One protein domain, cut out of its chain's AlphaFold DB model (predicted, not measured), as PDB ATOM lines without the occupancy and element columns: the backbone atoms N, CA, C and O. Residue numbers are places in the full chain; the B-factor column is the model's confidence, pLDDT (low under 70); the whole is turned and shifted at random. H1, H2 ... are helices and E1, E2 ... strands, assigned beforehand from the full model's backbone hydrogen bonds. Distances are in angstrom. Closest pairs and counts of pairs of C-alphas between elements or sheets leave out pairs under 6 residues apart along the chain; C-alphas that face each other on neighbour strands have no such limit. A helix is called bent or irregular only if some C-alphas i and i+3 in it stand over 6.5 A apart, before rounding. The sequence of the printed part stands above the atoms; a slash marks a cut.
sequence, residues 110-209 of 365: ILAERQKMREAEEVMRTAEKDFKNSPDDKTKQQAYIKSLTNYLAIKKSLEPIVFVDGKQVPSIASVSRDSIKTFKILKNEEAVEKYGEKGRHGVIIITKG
ATOM      1  N   ILE A 110      51.692 -30.720  14.128       72.12
ATOM      2  CA  ILE A 110      50.717 -30.024  13.268       72.12
ATOM      3  C   ILE A 110      50.533 -30.783  11.947       72.12
ATOM      4  O   ILE A 110      49.419 -30.890  11.434       72.12
ATOM      5  N   LEU A 111      51.615 -31.335  11.390       77.50
ATOM      6  CA  LEU A 111      51.547 -32.140  10.170       77.50
ATOM      7  C   LEU A 111      50.739 -33.430  10.381       77.50
ATOM      8  O   LEU A 111      49.882 -33.753   9.555       77.50
ATOM      9  N   ALA A 112      50.966 -34.130  11.496       82.69
ATOM     10  CA  ALA A 112      50.224 -35.336  11.853       82.69
ATOM     11  C   ALA A 112      48.729 -35.053  12.095       82.69
ATOM     12  O   ALA A 112      47.873 -35.810  11.642       82.69
ATOM     13  N   GLU A 113      48.383 -33.946  12.752       81.00
ATOM     14  CA  GLU A 113      46.982 -33.565  12.981       81.00
ATOM     15  C   GLU A 113      46.266 -33.136  11.692       81.00
ATOM     16  O   GLU A 113      45.102 -33.480  11.483       81.00
ATOM     17  N   ARG A 114      46.964 -32.452  10.773       78.88
ATOM     18  CA  ARG A 114      46.430 -32.156   9.432       78.88
ATOM     19  C   ARG A 114      46.167 -33.423   8.625       78.88
ATOM     20  O   ARG A 114      45.185 -33.469   7.890       78.88
ATOM     21  N   GLN A 115      47.022 -34.436   8.757       85.75
ATOM     22  CA  GLN A 115      46.804 -35.731   8.117       85.75
ATOM     23  C   GLN A 115      45.549 -36.421   8.668       85.75
ATOM     24  O   GLN A 115      44.685 -36.803   7.885       85.75
ATOM     25  N   LYS A 116      45.381 -36.449   9.997       87.75
ATOM     26  CA  LYS A 116      44.159 -36.962  10.642       87.75
ATOM     27  C   LYS A 116      42.896 -36.229  10.183       87.75
ATOM     28  O   LYS A 116      41.851 -36.850  10.024       87.75
ATOM     29  N   MET A 117      42.976 -34.916   9.955       86.75
ATOM     30  CA  MET A 117      41.845 -34.140   9.436       86.75
ATOM     31  C   MET A 117      41.490 -34.531   7.999       86.75
ATOM     32  O   MET A 117      40.311 -34.708   7.711       86.75
ATOM     33  N   ARG A 118      42.490 -34.725   7.124       86.50
ATOM     34  CA  ARG A 118      42.263 -35.195   5.747       86.50
ATOM     35  C   ARG A 118      41.591 -36.565   5.715       86.50
ATOM     36  O   ARG A 118      40.609 -36.738   5.005       86.50
ATOM     37  N   GLU A 119      42.087 -37.501   6.520       90.25
ATOM     38  CA  GLU A 119      41.511 -38.844   6.645       90.25
ATOM     39  C   GLU A 119      40.069 -38.783   7.176       90.25
ATOM     40  O   GLU A 119      39.167 -39.412   6.625       90.25
ATOM     41  N   ALA A 120      39.812 -37.963   8.201       88.56
ATOM     42  CA  ALA A 120      38.465 -37.766   8.732       88.56
ATOM     43  C   ALA A 120      37.513 -37.102   7.720       88.56
ATOM     44  O   ALA A 120      36.334 -37.454   7.670       88.56
ATOM     45  N   GLU A 121      38.004 -36.158   6.912       91.25
ATOM     46  CA  GLU A 121      37.229 -35.517   5.846       91.25
ATOM     47  C   GLU A 121      36.852 -36.521   4.749       91.25
ATOM     48  O   GLU A 121      35.711 -36.530   4.293       91.25
ATOM     49  N   GLU A 122      37.778 -37.392   4.348       93.81
ATOM     50  CA  GLU A 122      37.532 -38.428   3.341       93.81
ATOM     51  C   GLU A 122      36.478 -39.442   3.805       93.81
ATOM     52  O   GLU A 122      35.523 -39.738   3.076       93.81
ATOM     53  N   VAL A 123      36.580 -39.903   5.056       93.06
ATOM     54  CA  VAL A 123      35.571 -40.769   5.685       93.06
ATOM     55  C   VAL A 123      34.209 -40.070   5.748       93.06
ATOM     56  O   VAL A 123      33.185 -40.675   5.427       93.06
ATOM     57  N   MET A 124      34.177 -38.786   6.118       94.25
ATOM     58  CA  MET A 124      32.940 -38.005   6.175       94.25
ATOM     59  C   MET A 124      32.306 -37.829   4.790       94.25
ATOM     60  O   MET A 124      31.106 -38.050   4.654       94.25
ATOM     61  N   ARG A 125      33.086 -37.496   3.753       93.62
ATOM     62  CA  ARG A 125      32.584 -37.350   2.374       93.62
ATOM     63  C   ARG A 125      32.027 -38.658   1.819       93.62
ATOM     64  O   ARG A 125      31.023 -38.644   1.110       93.62
ATOM     65  N   THR A 126      32.664 -39.779   2.149       95.00
ATOM     66  CA  THR A 126      32.186 -41.110   1.754       95.00
ATOM     67  C   THR A 126      30.837 -41.408   2.412       95.00
ATOM     68  O   THR A 126      29.866 -41.690   1.715       95.00
ATOM     69  N   ALA A 127      30.732 -41.210   3.730       92.00
ATOM     70  CA  ALA A 127      29.476 -41.382   4.461       92.00
ATOM     71  C   ALA A 127      28.370 -40.409   3.999       92.00
ATOM     72  O   ALA A 127      27.201 -40.785   3.946       92.00
ATOM     73  N   GLU A 128      28.720 -39.172   3.633       93.44
ATOM     74  CA  GLU A 128      27.790 -38.187   3.069       93.44
ATOM     75  C   GLU A 128      27.223 -38.658   1.725       93.44
ATOM     76  O   GLU A 128      26.023 -38.533   1.477       93.44
ATOM     77  N   LYS A 129      28.077 -39.212   0.855       95.44
ATOM     78  CA  LYS A 129      27.660 -39.781  -0.429       95.44
ATOM     79  C   LYS A 129      26.709 -40.961  -0.221       95.44
ATOM     80  O   LYS A 129      25.671 -41.021  -0.876       95.44
ATOM     81  N   ASP A 130      27.024 -41.853   0.712       93.31
ATOM     82  CA  ASP A 130      26.184 -43.012   1.021       93.31
ATOM     83  C   ASP A 130      24.830 -42.603   1.612       93.31
ATOM     84  O   ASP A 130      23.797 -43.134   1.196       93.31
ATOM     85  N   PHE A 131      24.815 -41.620   2.518       93.31
ATOM     86  CA  PHE A 131      23.589 -41.023   3.051       93.31
ATOM     87  C   PHE A 131      22.748 -40.365   1.949       93.31
ATOM     88  O   PHE A 131      21.550 -40.617   1.863       93.31
ATOM     89  N   LYS A 132      23.361 -39.580   1.053       93.06
ATOM     90  CA  LYS A 132      22.658 -38.955  -0.084       93.06
ATOM     91  C   LYS A 132      22.019 -39.983  -1.020       93.06
ATOM     92  O   LYS A 132      20.946 -39.723  -1.554       93.06
ATOM     93  N   ASN A 133      22.654 -41.142  -1.199       95.12
ATOM     94  CA  ASN A 133      22.127 -42.231  -2.023       95.12
ATOM     95  C   ASN A 133      20.996 -43.017  -1.341       95.12
ATOM     96  O   ASN A 133      20.226 -43.691  -2.025       95.12
ATOM     97  N   SER A 134      20.895 -42.999  -0.009       92.69
ATOM     98  CA  SER A 134      19.782 -43.632   0.716       92.69
ATOM     99  C   SER A 134      19.451 -42.845   1.989       92.69
ATOM    100  O   SER A 134      19.881 -43.231   3.080       92.69
ATOM    101  N   PRO A 135      18.686 -41.745   1.862       90.88
ATOM    102  CA  PRO A 135      18.427 -40.835   2.974       90.88
ATOM    103  C   PRO A 135      17.637 -41.473   4.113       90.88
ATOM    104  O   PRO A 135      17.849 -41.097   5.257       90.88
ATOM    105  N   ASP A 136      16.771 -42.446   3.823       93.81
ATOM    106  CA  ASP A 136      15.894 -43.092   4.813       93.81
ATOM    107  C   ASP A 136      16.577 -44.231   5.594       93.81
ATOM    108  O   ASP A 136      16.025 -44.756   6.565       93.81
ATOM    109  N   ASP A 137      17.798 -44.613   5.207       96.00
ATOM    110  CA  ASP A 137      18.562 -45.655   5.888       96.00
ATOM    111  C   ASP A 137      19.168 -45.114   7.193       96.00
ATOM    112  O   ASP A 137      20.166 -44.382   7.198       96.00
ATOM    113  N   LYS A 138      18.580 -45.518   8.325       94.44
ATOM    114  CA  LYS A 138      19.028 -45.135   9.675       94.44
ATOM    115  C   LYS A 138      20.500 -45.467   9.935       94.44
ATOM    116  O   LYS A 138      21.163 -44.734  10.667       94.44
ATOM    117  N   THR A 139      21.030 -46.531   9.338       95.50
ATOM    118  CA  THR A 139      22.431 -46.939   9.510       95.50
ATOM    119  C   THR A 139      23.363 -45.946   8.823       95.50
ATOM    120  O   THR A 139      24.354 -45.510   9.411       95.50
ATOM    121  N   LYS A 140      23.016 -45.516   7.603       92.94
ATOM    122  CA  LYS A 140      23.790 -44.517   6.847       92.94
ATOM    123  C   LYS A 140      23.672 -43.122   7.452       92.94
ATOM    124  O   LYS A 140      24.675 -42.414   7.539       92.94
ATOM    125  N   GLN A 141      22.490 -42.759   7.958       91.38
ATOM    126  CA  GLN A 141      22.299 -41.543   8.757       91.38
ATOM    127  C   GLN A 141      23.240 -41.521   9.971       91.38
ATOM    128  O   GLN A 141      23.975 -40.553  10.173       91.38
ATOM    129  N   GLN A 142      23.263 -42.600  10.761       94.56
ATOM    130  CA  GLN A 142      24.132 -42.703  11.937       94.56
ATOM    131  C   GLN A 142      25.621 -42.675  11.563       94.56
ATOM    132  O   GLN A 142      26.406 -41.999  12.232       94.56
ATOM    133  N   ALA A 143      26.014 -43.355  10.482       94.62
ATOM    134  CA  ALA A 143      27.388 -43.345   9.986       94.62
ATOM    135  C   ALA A 143      27.844 -41.933   9.573       94.62
ATOM    136  O   ALA A 143      28.944 -41.513   9.942       94.62
ATOM    137  N   TYR A 144      26.989 -41.176   8.876       94.88
ATOM    138  CA  TYR A 144      27.268 -39.790   8.500       94.88
ATOM    139  C   TYR A 144      27.344 -38.855   9.714       94.88
ATOM    140  O   TYR A 144      28.295 -38.090   9.842       94.88
ATOM    141  N   ILE A 145      26.404 -38.949  10.660       93.94
ATOM    142  CA  ILE A 145      26.434 -38.123  11.882       93.94
ATOM    143  C   ILE A 145      27.713 -38.390  12.688       93.94
ATOM    144  O   ILE A 145      28.353 -37.451  13.170       93.94
ATOM    145  N   LYS A 146      28.120 -39.658  12.813       96.25
ATOM    146  CA  LYS A 146      29.338 -40.048  13.534       96.25
ATOM    147  C   LYS A 146      30.599 -39.496  12.864       96.25
ATOM    148  O   LYS A 146      31.451 -38.932  13.553       96.25
ATOM    149  N   SER A 147      30.721 -39.629  11.541       92.25
ATOM    150  CA  SER A 147      31.882 -39.120  10.799       92.25
ATOM    151  C   SER A 147      31.937 -37.590  10.796       92.25
ATOM    152  O   SER A 147      33.006 -37.024  11.033       92.25
ATOM    153  N   LEU A 148      30.792 -36.917  10.652       92.69
ATOM    154  CA  LEU A 148      30.675 -35.462  10.750       92.69
ATOM    155  C   LEU A 148      31.058 -34.953  12.143       92.69
ATOM    156  O   LEU A 148      31.820 -33.994  12.258       92.69
ATOM    157  N   THR A 149      30.587 -35.608  13.205       92.94
ATOM    158  CA  THR A 149      30.935 -35.244  14.589       92.94
ATOM    159  C   THR A 149      32.440 -35.358  14.824       92.94
ATOM    160  O   THR A 149      33.051 -34.442  15.377       92.94
ATOM    161  N   ASN A 150      33.058 -36.446  14.352       92.81
ATOM    162  CA  ASN A 150      34.502 -36.641  14.444       92.81
ATOM    163  C   ASN A 150      35.282 -35.574  13.654       92.81
ATOM    164  O   ASN A 150      36.205 -34.959  14.186       92.81
ATOM    165  N   TYR A 151      34.875 -35.295  12.411       88.94
ATOM    166  CA  TYR A 151      35.484 -34.251  11.585       88.94
ATOM    167  C   TYR A 151      35.388 -32.868  12.244       88.94
ATOM    168  O   TYR A 151      36.384 -32.151  12.322       88.94
ATOM    169  N   LEU A 152      34.217 -32.498  12.770       89.19
ATOM    170  CA  LEU A 152      34.016 -31.216  13.447       89.19
ATOM    171  C   LEU A 152      34.841 -31.105  14.735       89.19
ATOM    172  O   LEU A 152      35.371 -30.030  15.013       89.19
ATOM    173  N   ALA A 153      34.992 -32.195  15.492       88.06
ATOM    174  CA  ALA A 153      35.844 -32.225  16.678       88.06
ATOM    175  C   ALA A 153      37.321 -31.978  16.322       88.06
ATOM    176  O   ALA A 153      37.959 -31.124  16.939       88.06
ATOM    177  N   ILE A 154      37.833 -32.651  15.284       85.88
ATOM    178  CA  ILE A 154      39.207 -32.468  14.785       85.88
ATOM    179  C   ILE A 154      39.395 -31.064  14.199       85.88
ATOM    180  O   ILE A 154      40.397 -30.402  14.455       85.88
ATOM    181  N   LYS A 155      38.426 -30.565  13.429       85.00
ATOM    182  CA  LYS A 155      38.479 -29.213  12.864       85.00
ATOM    183  C   LYS A 155      38.546 -28.163  13.970       85.00
ATOM    184  O   LYS A 155      39.385 -27.274  13.904       85.00
ATOM    185  N   LYS A 156      37.714 -28.302  15.005       84.38
ATOM    186  CA  LYS A 156      37.698 -27.403  16.163       84.38
ATOM    187  C   LYS A 156      39.017 -27.428  16.937       84.38
ATOM    188  O   LYS A 156      39.445 -26.382  17.409       84.38
ATOM    189  N   SER A 157      39.680 -28.582  17.059       82.75
ATOM    190  CA  SER A 157      40.989 -28.652  17.728       82.75
ATOM    191  C   SER A 157      42.124 -28.010  16.927       82.75
ATOM    192  O   SER A 157      43.170 -27.738  17.497       82.75
ATOM    193  N   LEU A 158      41.928 -27.776  15.625       84.62
ATOM    194  CA  LEU A 158      42.890 -27.110  14.744       84.62
ATOM    195  C   LEU A 158      42.667 -25.595  14.626       84.62
ATOM    196  O   LEU A 158      43.449 -24.915  13.958       84.62
ATOM    197  N   GLU A 159      41.588 -25.062  15.204       84.50
ATOM    198  CA  GLU A 159      41.297 -23.630  15.159       84.50
ATOM    199  C   GLU A 159      42.198 -22.850  16.132       84.50
ATOM    200  O   GLU A 159      42.474 -23.316  17.240       84.50
ATOM    201  N   PRO A 160      42.654 -21.645  15.749       87.19
ATOM    202  CA  PRO A 160      43.450 -20.810  16.635       87.19
ATOM    203  C   PRO A 160      42.616 -20.327  17.823       87.19
ATOM    204  O   PRO A 160      41.422 -20.040  17.700       87.19
ATOM    205  N   ILE A 161      43.264 -20.137  18.971       87.19
ATOM    206  CA  ILE A 161      42.598 -19.555  20.138       87.19
ATOM    207  C   ILE A 161      42.358 -18.071  19.886       87.19
ATOM    208  O   ILE A 161      43.268 -17.351  19.479       87.19
ATOM    209  N   VAL A 162      41.156 -17.588  20.188       87.81
ATOM    210  CA  VAL A 162      40.811 -16.172  20.053       87.81
ATOM    211  C   VAL A 162      40.629 -15.544  21.431       87.81
ATOM    212  O   VAL A 162      39.848 -16.030  22.247       87.81
ATOM    213  N   PHE A 163      41.320 -14.434  21.674       86.88
ATOM    214  CA  PHE A 163      41.135 -13.564  22.830       86.88
ATOM    215  C   PHE A 163      40.561 -12.225  22.386       86.88
ATOM    216  O   PHE A 163      41.003 -11.654  21.394       86.88
ATOM    217  N   VAL A 164      39.609 -11.702  23.148       86.75
ATOM    218  CA  VAL A 164      39.010 -10.379  22.967       86.75
ATOM    219  C   VAL A 164      39.127  -9.649  24.296       86.75
ATOM    220  O   VAL A 164      38.586 -10.118  25.295       86.75
ATOM    221  N   ASP A 165      39.874  -8.547  24.327       87.81
ATOM    222  CA  ASP A 165      40.164  -7.776  25.548       87.81
ATOM    223  C   ASP A 165      40.681  -8.662  26.699       87.81
ATOM    224  O   ASP A 165      40.275  -8.545  27.854       87.81
ATOM    225  N   GLY A 166      41.547  -9.623  26.358       88.81
ATOM    226  CA  GLY A 166      42.126 -10.579  27.305       88.81
ATOM    227  C   GLY A 166      41.223 -11.759  27.689       88.81
ATOM    228  O   GLY A 166      41.701 -12.678  28.348       88.81
ATOM    229  N   LYS A 167      39.958 -11.802  27.250       90.50
ATOM    230  CA  LYS A 167      39.035 -12.921  27.512       90.50
ATOM    231  C   LYS A 167      38.978 -13.881  26.329       90.50
ATOM    232  O   LYS A 167      38.819 -13.449  25.190       90.50
ATOM    233  N   GLN A 168      39.086 -15.183  26.586       90.38
ATOM    234  CA  GLN A 168      38.976 -16.197  25.537       90.38
ATOM    235  C   GLN A 168      37.536 -16.268  25.008       90.38
ATOM    236  O   GLN A 168      36.587 -16.321  25.789       90.38
ATOM    237  N   VAL A 169      37.380 -16.291  23.686       87.88
ATOM    238  CA  VAL A 169      36.090 -16.445  23.001       87.88
ATOM    239  C   VAL A 169      36.116 -17.680  22.095       87.88
ATOM    240  O   VAL A 169      37.182 -18.055  21.605       87.88
ATOM    241  N   PRO A 170      34.963 -18.331  21.849       81.25
ATOM    242  CA  PRO A 170      34.916 -19.585  21.097       81.25
ATOM    243  C   PRO A 170      35.215 -19.414  19.606       81.25
ATOM    244  O   PRO A 170      35.651 -20.361  18.967       81.25
ATOM    245  N   SER A 171      34.955 -18.235  19.035       78.75
ATOM    246  CA  SER A 171      35.222 -17.959  17.625       78.75
ATOM    247  C   SER A 171      35.323 -16.462  17.367       78.75
ATOM    248  O   SER A 171      34.571 -15.667  17.939       78.75
ATOM    249  N   ILE A 172      36.185 -16.083  16.424       78.25
ATOM    250  CA  ILE A 172      36.272 -14.717  15.896       78.25
ATOM    251  C   ILE A 172      34.951 -14.240  15.273       78.25
ATOM    252  O   ILE A 172      34.676 -13.044  15.272       78.25
ATOM    253  N   ALA A 173      34.100 -15.159  14.802       76.06
ATOM    254  CA  ALA A 173      32.798 -14.829  14.221       76.06
ATOM    255  C   ALA A 173      31.851 -14.131  15.215       76.06
ATOM    256  O   ALA A 173      30.940 -13.421  14.801       76.06
ATOM    257  N   SER A 174      32.083 -14.300  16.521       74.44
ATOM    258  CA  SER A 174      31.308 -13.643  17.582       74.44
ATOM    259  C   SER A 174      31.702 -12.178  17.828       74.44
ATOM    260  O   SER A 174      31.064 -11.486  18.623       74.44
ATOM    261  N   VAL A 175      32.753 -11.680  17.166       72.88
ATOM    262  CA  VAL A 175      33.287 -10.333  17.385       72.88
ATOM    263  C   VAL A 175      32.702  -9.355  16.369       72.88
ATOM    264  O   VAL A 175      32.885  -9.512  15.163       72.88
ATOM    265  N   SER A 176      32.039  -8.298  16.856       71.25
ATOM    266  CA  SER A 176      31.572  -7.208  15.992       71.25
ATOM    267  C   SER A 176      32.757  -6.502  15.337       71.25
ATOM    268  O   SER A 176      33.617  -5.940  16.024       71.25
ATOM    269  N   ARG A 177      32.771  -6.495  14.000       72.50
ATOM    270  CA  ARG A 177      33.831  -5.876  13.193       72.50
ATOM    271  C   ARG A 177      33.982  -4.383  13.487       72.50
ATOM    272  O   ARG A 177      35.101  -3.887  13.501       72.50
ATOM    273  N   ASP A 178      32.878  -3.700  13.782       63.91
ATOM    274  CA  ASP A 178      32.848  -2.256  14.055       63.91
ATOM    275  C   ASP A 178      33.542  -1.869  15.365       63.91
ATOM    276  O   ASP A 178      33.860  -0.703  15.580       63.91
ATOM    277  N   SER A 179      33.761  -2.844  16.250       70.62
ATOM    278  CA  SER A 179      34.364  -2.629  17.566       70.62
ATOM    279  C   SER A 179      35.853  -2.961  17.619       70.62
ATOM    280  O   SER A 179      36.466  -2.753  18.657       70.62
ATOM    281  N   ILE A 180      36.455  -3.486  16.545       79.19
ATOM    282  CA  ILE A 180      37.863  -3.913  16.555       79.19
ATOM    283  C   ILE A 180      38.772  -2.691  16.396       79.19
ATOM    284  O   ILE A 180      38.763  -2.036  15.359       79.19
ATOM    285  N   LYS A 181      39.599  -2.418  17.410       76.88
ATOM    286  CA  LYS A 181      40.624  -1.365  17.365       76.88
ATOM    287  C   LYS A 181      41.936  -1.894  16.807       76.88
ATOM    288  O   LYS A 181      42.536  -1.282  15.931       76.88
ATOM    289  N   THR A 182      42.390  -3.025  17.338       78.50
ATOM    290  CA  THR A 182      43.631  -3.685  16.928       78.50
ATOM    291  C   THR A 182      43.473  -5.197  17.001       78.50
ATOM    292  O   THR A 182      42.634  -5.725  17.738       78.50
ATOM    293  N   PHE A 183      44.306  -5.905  16.246       82.75
ATOM    294  CA  PHE A 183      44.467  -7.344  16.369       82.75
ATOM    295  C   PHE A 183      45.957  -7.704  16.307       82.75
ATOM    296  O   PHE A 183      46.733  -7.048  15.613       82.75
ATOM    297  N   LYS A 184      46.362  -8.743  17.036       81.19
ATOM    298  CA  LYS A 184      47.701  -9.344  17.010       81.19
ATOM    299  C   LYS A 184      47.548 -10.840  16.750       81.19
ATOM    300  O   LYS A 184      46.704 -11.484  17.365       81.19
ATOM    301  N   ILE A 185      48.365 -11.390  15.857       86.12
ATOM    302  CA  ILE A 185      48.407 -12.827  15.567       86.12
ATOM    303  C   ILE A 185      49.743 -13.362  16.075       86.12
ATOM    304  O   ILE A 185      50.787 -12.902  15.623       86.12
ATOM    305  N   LEU A 186      49.698 -14.319  16.998       79.50
ATOM    306  CA  LEU A 186      50.861 -15.072  17.464       79.50
ATOM    307  C   LEU A 186      50.927 -16.385  16.691       79.50
ATOM    308  O   LEU A 186      49.930 -17.112  16.616       79.50
ATOM    309  N   LYS A 187      52.088 -16.686  16.113       80.50
ATOM    310  CA  LYS A 187      52.310 -17.890  15.305       80.50
ATOM    311  C   LYS A 187      53.220 -18.865  16.049       80.50
ATOM    312  O   LYS A 187      54.162 -18.428  16.701       80.50
ATOM    313  N   ASN A 188      52.974 -20.163  15.863       73.81
ATOM    314  CA  ASN A 188      53.863 -21.271  16.227       73.81
ATOM    315  C   ASN A 188      54.502 -21.102  17.624       73.81
ATOM    316  O   ASN A 188      53.810 -21.171  18.634       73.81
ATOM    317  N   GLU A 189      55.811 -20.857  17.671       79.12
ATOM    318  CA  GLU A 189      56.631 -20.817  18.885       79.12
ATOM    319  C   GLU A 189      56.224 -19.686  19.847       79.12
ATOM    320  O   GLU A 189      56.029 -19.964  21.025       79.12
ATOM    321  N   GLU A 190      55.960 -18.462  19.362       82.19
ATOM    322  CA  GLU A 190      55.531 -17.323  20.210       82.19
ATOM    323  C   GLU A 190      54.174 -17.601  20.883       82.19
ATOM    324  O   GLU A 190      53.891 -17.162  22.002       82.19
ATOM    325  N   ALA A 191      53.304 -18.347  20.199       85.38
ATOM    326  CA  ALA A 191      52.006 -18.731  20.733       85.38
ATOM    327  C   ALA A 191      52.129 -19.838  21.792       85.38
ATOM    328  O   ALA A 191      51.462 -19.762  22.824       85.38
ATOM    329  N   VAL A 192      52.994 -20.831  21.558       85.38
ATOM    330  CA  VAL A 192      53.250 -21.928  22.505       85.38
ATOM    331  C   VAL A 192      53.982 -21.437  23.750       85.38
ATOM    332  O   VAL A 192      53.619 -21.834  24.853       85.38
ATOM    333  N   GLU A 193      54.952 -20.537  23.606       89.00
ATOM    334  CA  GLU A 193      55.680 -19.945  24.733       89.00
ATOM    335  C   GLU A 193      54.726 -19.245  25.712       89.00
ATOM    336  O   GLU A 193      54.834 -19.405  26.926       89.00
ATOM    337  N   LYS A 194      53.738 -18.510  25.185       86.94
ATOM    338  CA  LYS A 194      52.833 -17.692  26.000       86.94
ATOM    339  C   LYS A 194      51.549 -18.402  26.441       86.94
ATOM    340  O   LYS A 194      51.008 -18.072  27.495       86.94
ATOM    341  N   TYR A 195      51.030 -19.334  25.642       87.19
ATOM    342  CA  TYR A 195      49.732 -19.993  25.870       87.19
ATOM    343  C   TYR A 195      49.826 -21.524  25.978       87.19
ATOM    344  O   TYR A 195      48.803 -22.210  26.064       87.19
ATOM    345  N   GLY A 196      51.044 -22.067  26.004       87.81
ATOM    346  CA  GLY A 196      51.317 -23.496  26.093       87.81
ATOM    347  C   GLY A 196      50.898 -24.269  24.843       87.81
ATOM    348  O   GLY A 196      50.615 -23.711  23.784       87.81
ATOM    349  N   GLU A 197      50.793 -25.588  24.990       87.56
ATOM    350  CA  GLU A 197      50.408 -26.525  23.922       87.56
ATOM    351  C   GLU A 197      49.125 -26.130  23.175       87.56
ATOM    352  O   GLU A 197      49.012 -26.354  21.974       87.56
ATOM    353  N   LYS A 198      48.171 -25.489  23.859       84.12
ATOM    354  CA  LYS A 198      46.902 -25.064  23.252       84.12
ATOM    355  C   LYS A 198      47.089 -23.948  22.212       84.12
ATOM    356  O   LYS A 198      46.259 -23.799  21.326       84.12
ATOM    357  N   GLY A 199      48.169 -23.169  22.309       83.88
ATOM    358  CA  GLY A 199      48.514 -22.111  21.357       83.88
ATOM    359  C   GLY A 199      49.202 -22.607  20.084       83.88
ATOM    360  O   GLY A 199      49.508 -21.793  19.217       83.88
ATOM    361  N   ARG A 200      49.451 -23.916  19.939       84.62
ATOM    362  CA  ARG A 200      50.199 -24.509  18.814       84.62
ATOM    363  C   ARG A 200      49.599 -24.187  17.443       84.62
ATOM    364  O   ARG A 200      50.340 -23.994  16.482       84.62
ATOM    365  N   HIS A 201      48.277 -24.053  17.359       83.44
ATOM    366  CA  HIS A 201      47.551 -23.670  16.137       83.44
ATOM    367  C   HIS A 201      47.463 -22.153  15.919       83.44
ATOM    368  O   HIS A 201      46.848 -21.692  14.959       83.44
ATOM    369  N   GLY A 202      48.119 -21.375  16.780       85.38
ATOM    370  CA  GLY A 202      48.149 -19.920  16.764       85.38
ATOM    371  C   GLY A 202      47.166 -19.292  17.746       85.38
ATOM    372  O   GLY A 202      46.201 -19.907  18.206       85.38
ATOM    373  N   VAL A 203      47.419 -18.024  18.066       83.88
ATOM    374  CA  VAL A 203      46.573 -17.231  18.964       83.88
ATOM    375  C   VAL A 203      46.263 -15.891  18.310       83.88
ATOM    376  O   VAL A 203      47.162 -15.176  17.871       83.88
ATOM    377  N   ILE A 204      44.985 -15.535  18.257       86.56
ATOM    378  CA  ILE A 204      44.495 -14.252  17.761       86.56
ATOM    379  C   ILE A 204      44.074 -13.423  18.968       86.56
ATOM    380  O   ILE A 204      43.167 -13.798  19.700       86.56
ATOM    381  N   ILE A 205      44.713 -12.278  19.172       84.44
ATOM    382  CA  ILE A 205      44.387 -11.336  20.242       84.44
ATOM    383  C   ILE A 205      43.731 -10.121  19.606       84.44
ATOM    384  O   ILE A 205      44.335  -9.454  18.775       84.44
ATOM    385  N   ILE A 206      42.506  -9.821  20.004       84.94
ATOM    386  CA  ILE A 206      41.712  -8.697  19.523       84.94
ATOM    387  C   ILE A 206      41.532  -7.723  20.681       84.94
ATOM    388  O   ILE A 206      41.188  -8.124  21.790       84.94
ATOM    389  N   THR A 207      41.747  -6.439  20.413       82.75
ATOM    390  CA  THR A 207      41.417  -5.361  21.351       82.75
ATOM    391  C   THR A 207      40.257  -4.565  20.780       82.75
ATOM    392  O   THR A 207      40.315  -4.128  19.622       82.75
ATOM    393  N   LYS A 208      39.207  -4.368  21.575       83.25
ATOM    394  CA  LYS A 208      38.086  -3.518  21.191       83.25
ATOM    395  C   LYS A 208      38.414  -2.043  21.392       83.25
ATOM    396  O   LYS A 208      39.253  -1.655  22.202       83.25
ATOM    397  N   GLY A 209      37.749  -1.200  20.620       78.94
ATOM    398  CA  GLY A 209      37.762   0.247  20.774       78.94
ATOM    399  C   GLY A 209      36.355   0.804  20.729       78.94
ATOM    400  O   GLY A 209      35.394   0.088  20.440       78.94
TER     401      GLY A 209
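AT A GLANCE: This is residues 110 to 209 of the 365 residues of an uncharacterized protein of Flavobacteriales bacterium (UniProt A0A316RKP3). A long helical hairpin, H1 and H2, extends away from a small head made of a four-stranded sheet with an irregular helix, H3, at its end. The hairpin is joined to the head through the link from H2 to E1; its far tip, residues 133 to 138, sticks out free. The printed part has 100 residues with three named helices and four named strands, in the order H1 H2 E1 E2 E3 H3 E4; the class is mixed, helices and strands. The mixed sheet runs E2 E1 E4 E3. The whole is loose, with a radius of gyration of the C-alphas of 17.8 A, and flat, spanning 51 by 32 by 15 A.

IN THESE COORDINATES: H1 is residues 110 to 133, 34.6 A long, and begins with C-alpha 110 at (50.717, -30.024, 13.268). H2 is residues 138 to 157, 28.6 A long, and ends with C-alpha 157 at (40.989, -28.652, 17.728). E1 is residues 161 to 164, 10.3 A, and E2 residues 167 to 169, 6.4 A. E3 is residues 180 to 186, 17.2 A. H3 is residues 188 to 201, 6.8 A, and is irregular: C-alphas 194 and 197 are 9.4 A apart. E4 is residues 203 to 208, 16.3 A, ending with C-alpha 208 at (38.086, -3.518, 21.191).

HOW THE PARTS SIT: H1 and H2 form a hairpin and touch, closest at the C-alphas of Ala 127 and Tyr 144, 4.9 A; they run opposite ways at a shallow tilt of 24 degrees. Neither is on the sheet. E1 and E2 are an antiparallel hairpin, with N 164 and O 167 2.8 A apart. E1 and E4 are parallel, at 13 degrees, with N 204 and O 161 2.8 A apart. E4 and E3 are antiparallel, at 164 degrees, with N 184 and O 205 2.8 A apart. From edge strand E2 to edge strand E3 the strands' lines turn by 84 degrees. H3 is on the sheet but at the sheet's level, with a height of 1.5 A; the closest C-alphas of H3 and E1 are those of Gly 199 and Ile 161, 6.6 A apart. H1 and H3 are close but not clearly touching, closest at the C-alphas of Ile 110 and His 201, 7.7 A. H2 and H3 are only just apart, at 8.4 A. In H1 and H2 every O i to N i+4 pair is within hydrogen-bond range; in H3 5 of 10 are.

THE WHOLE: The two C-alphas farthest apart, those of Asp 137 and Gly 209, are 51.9 A apart. The printed part has no cut. No link is long; that from E2 to E3, with 10 residues, is short but not tight, and the others are tight. The mean pLDDT of the printed part is 86.2, and residue 178 is under 70.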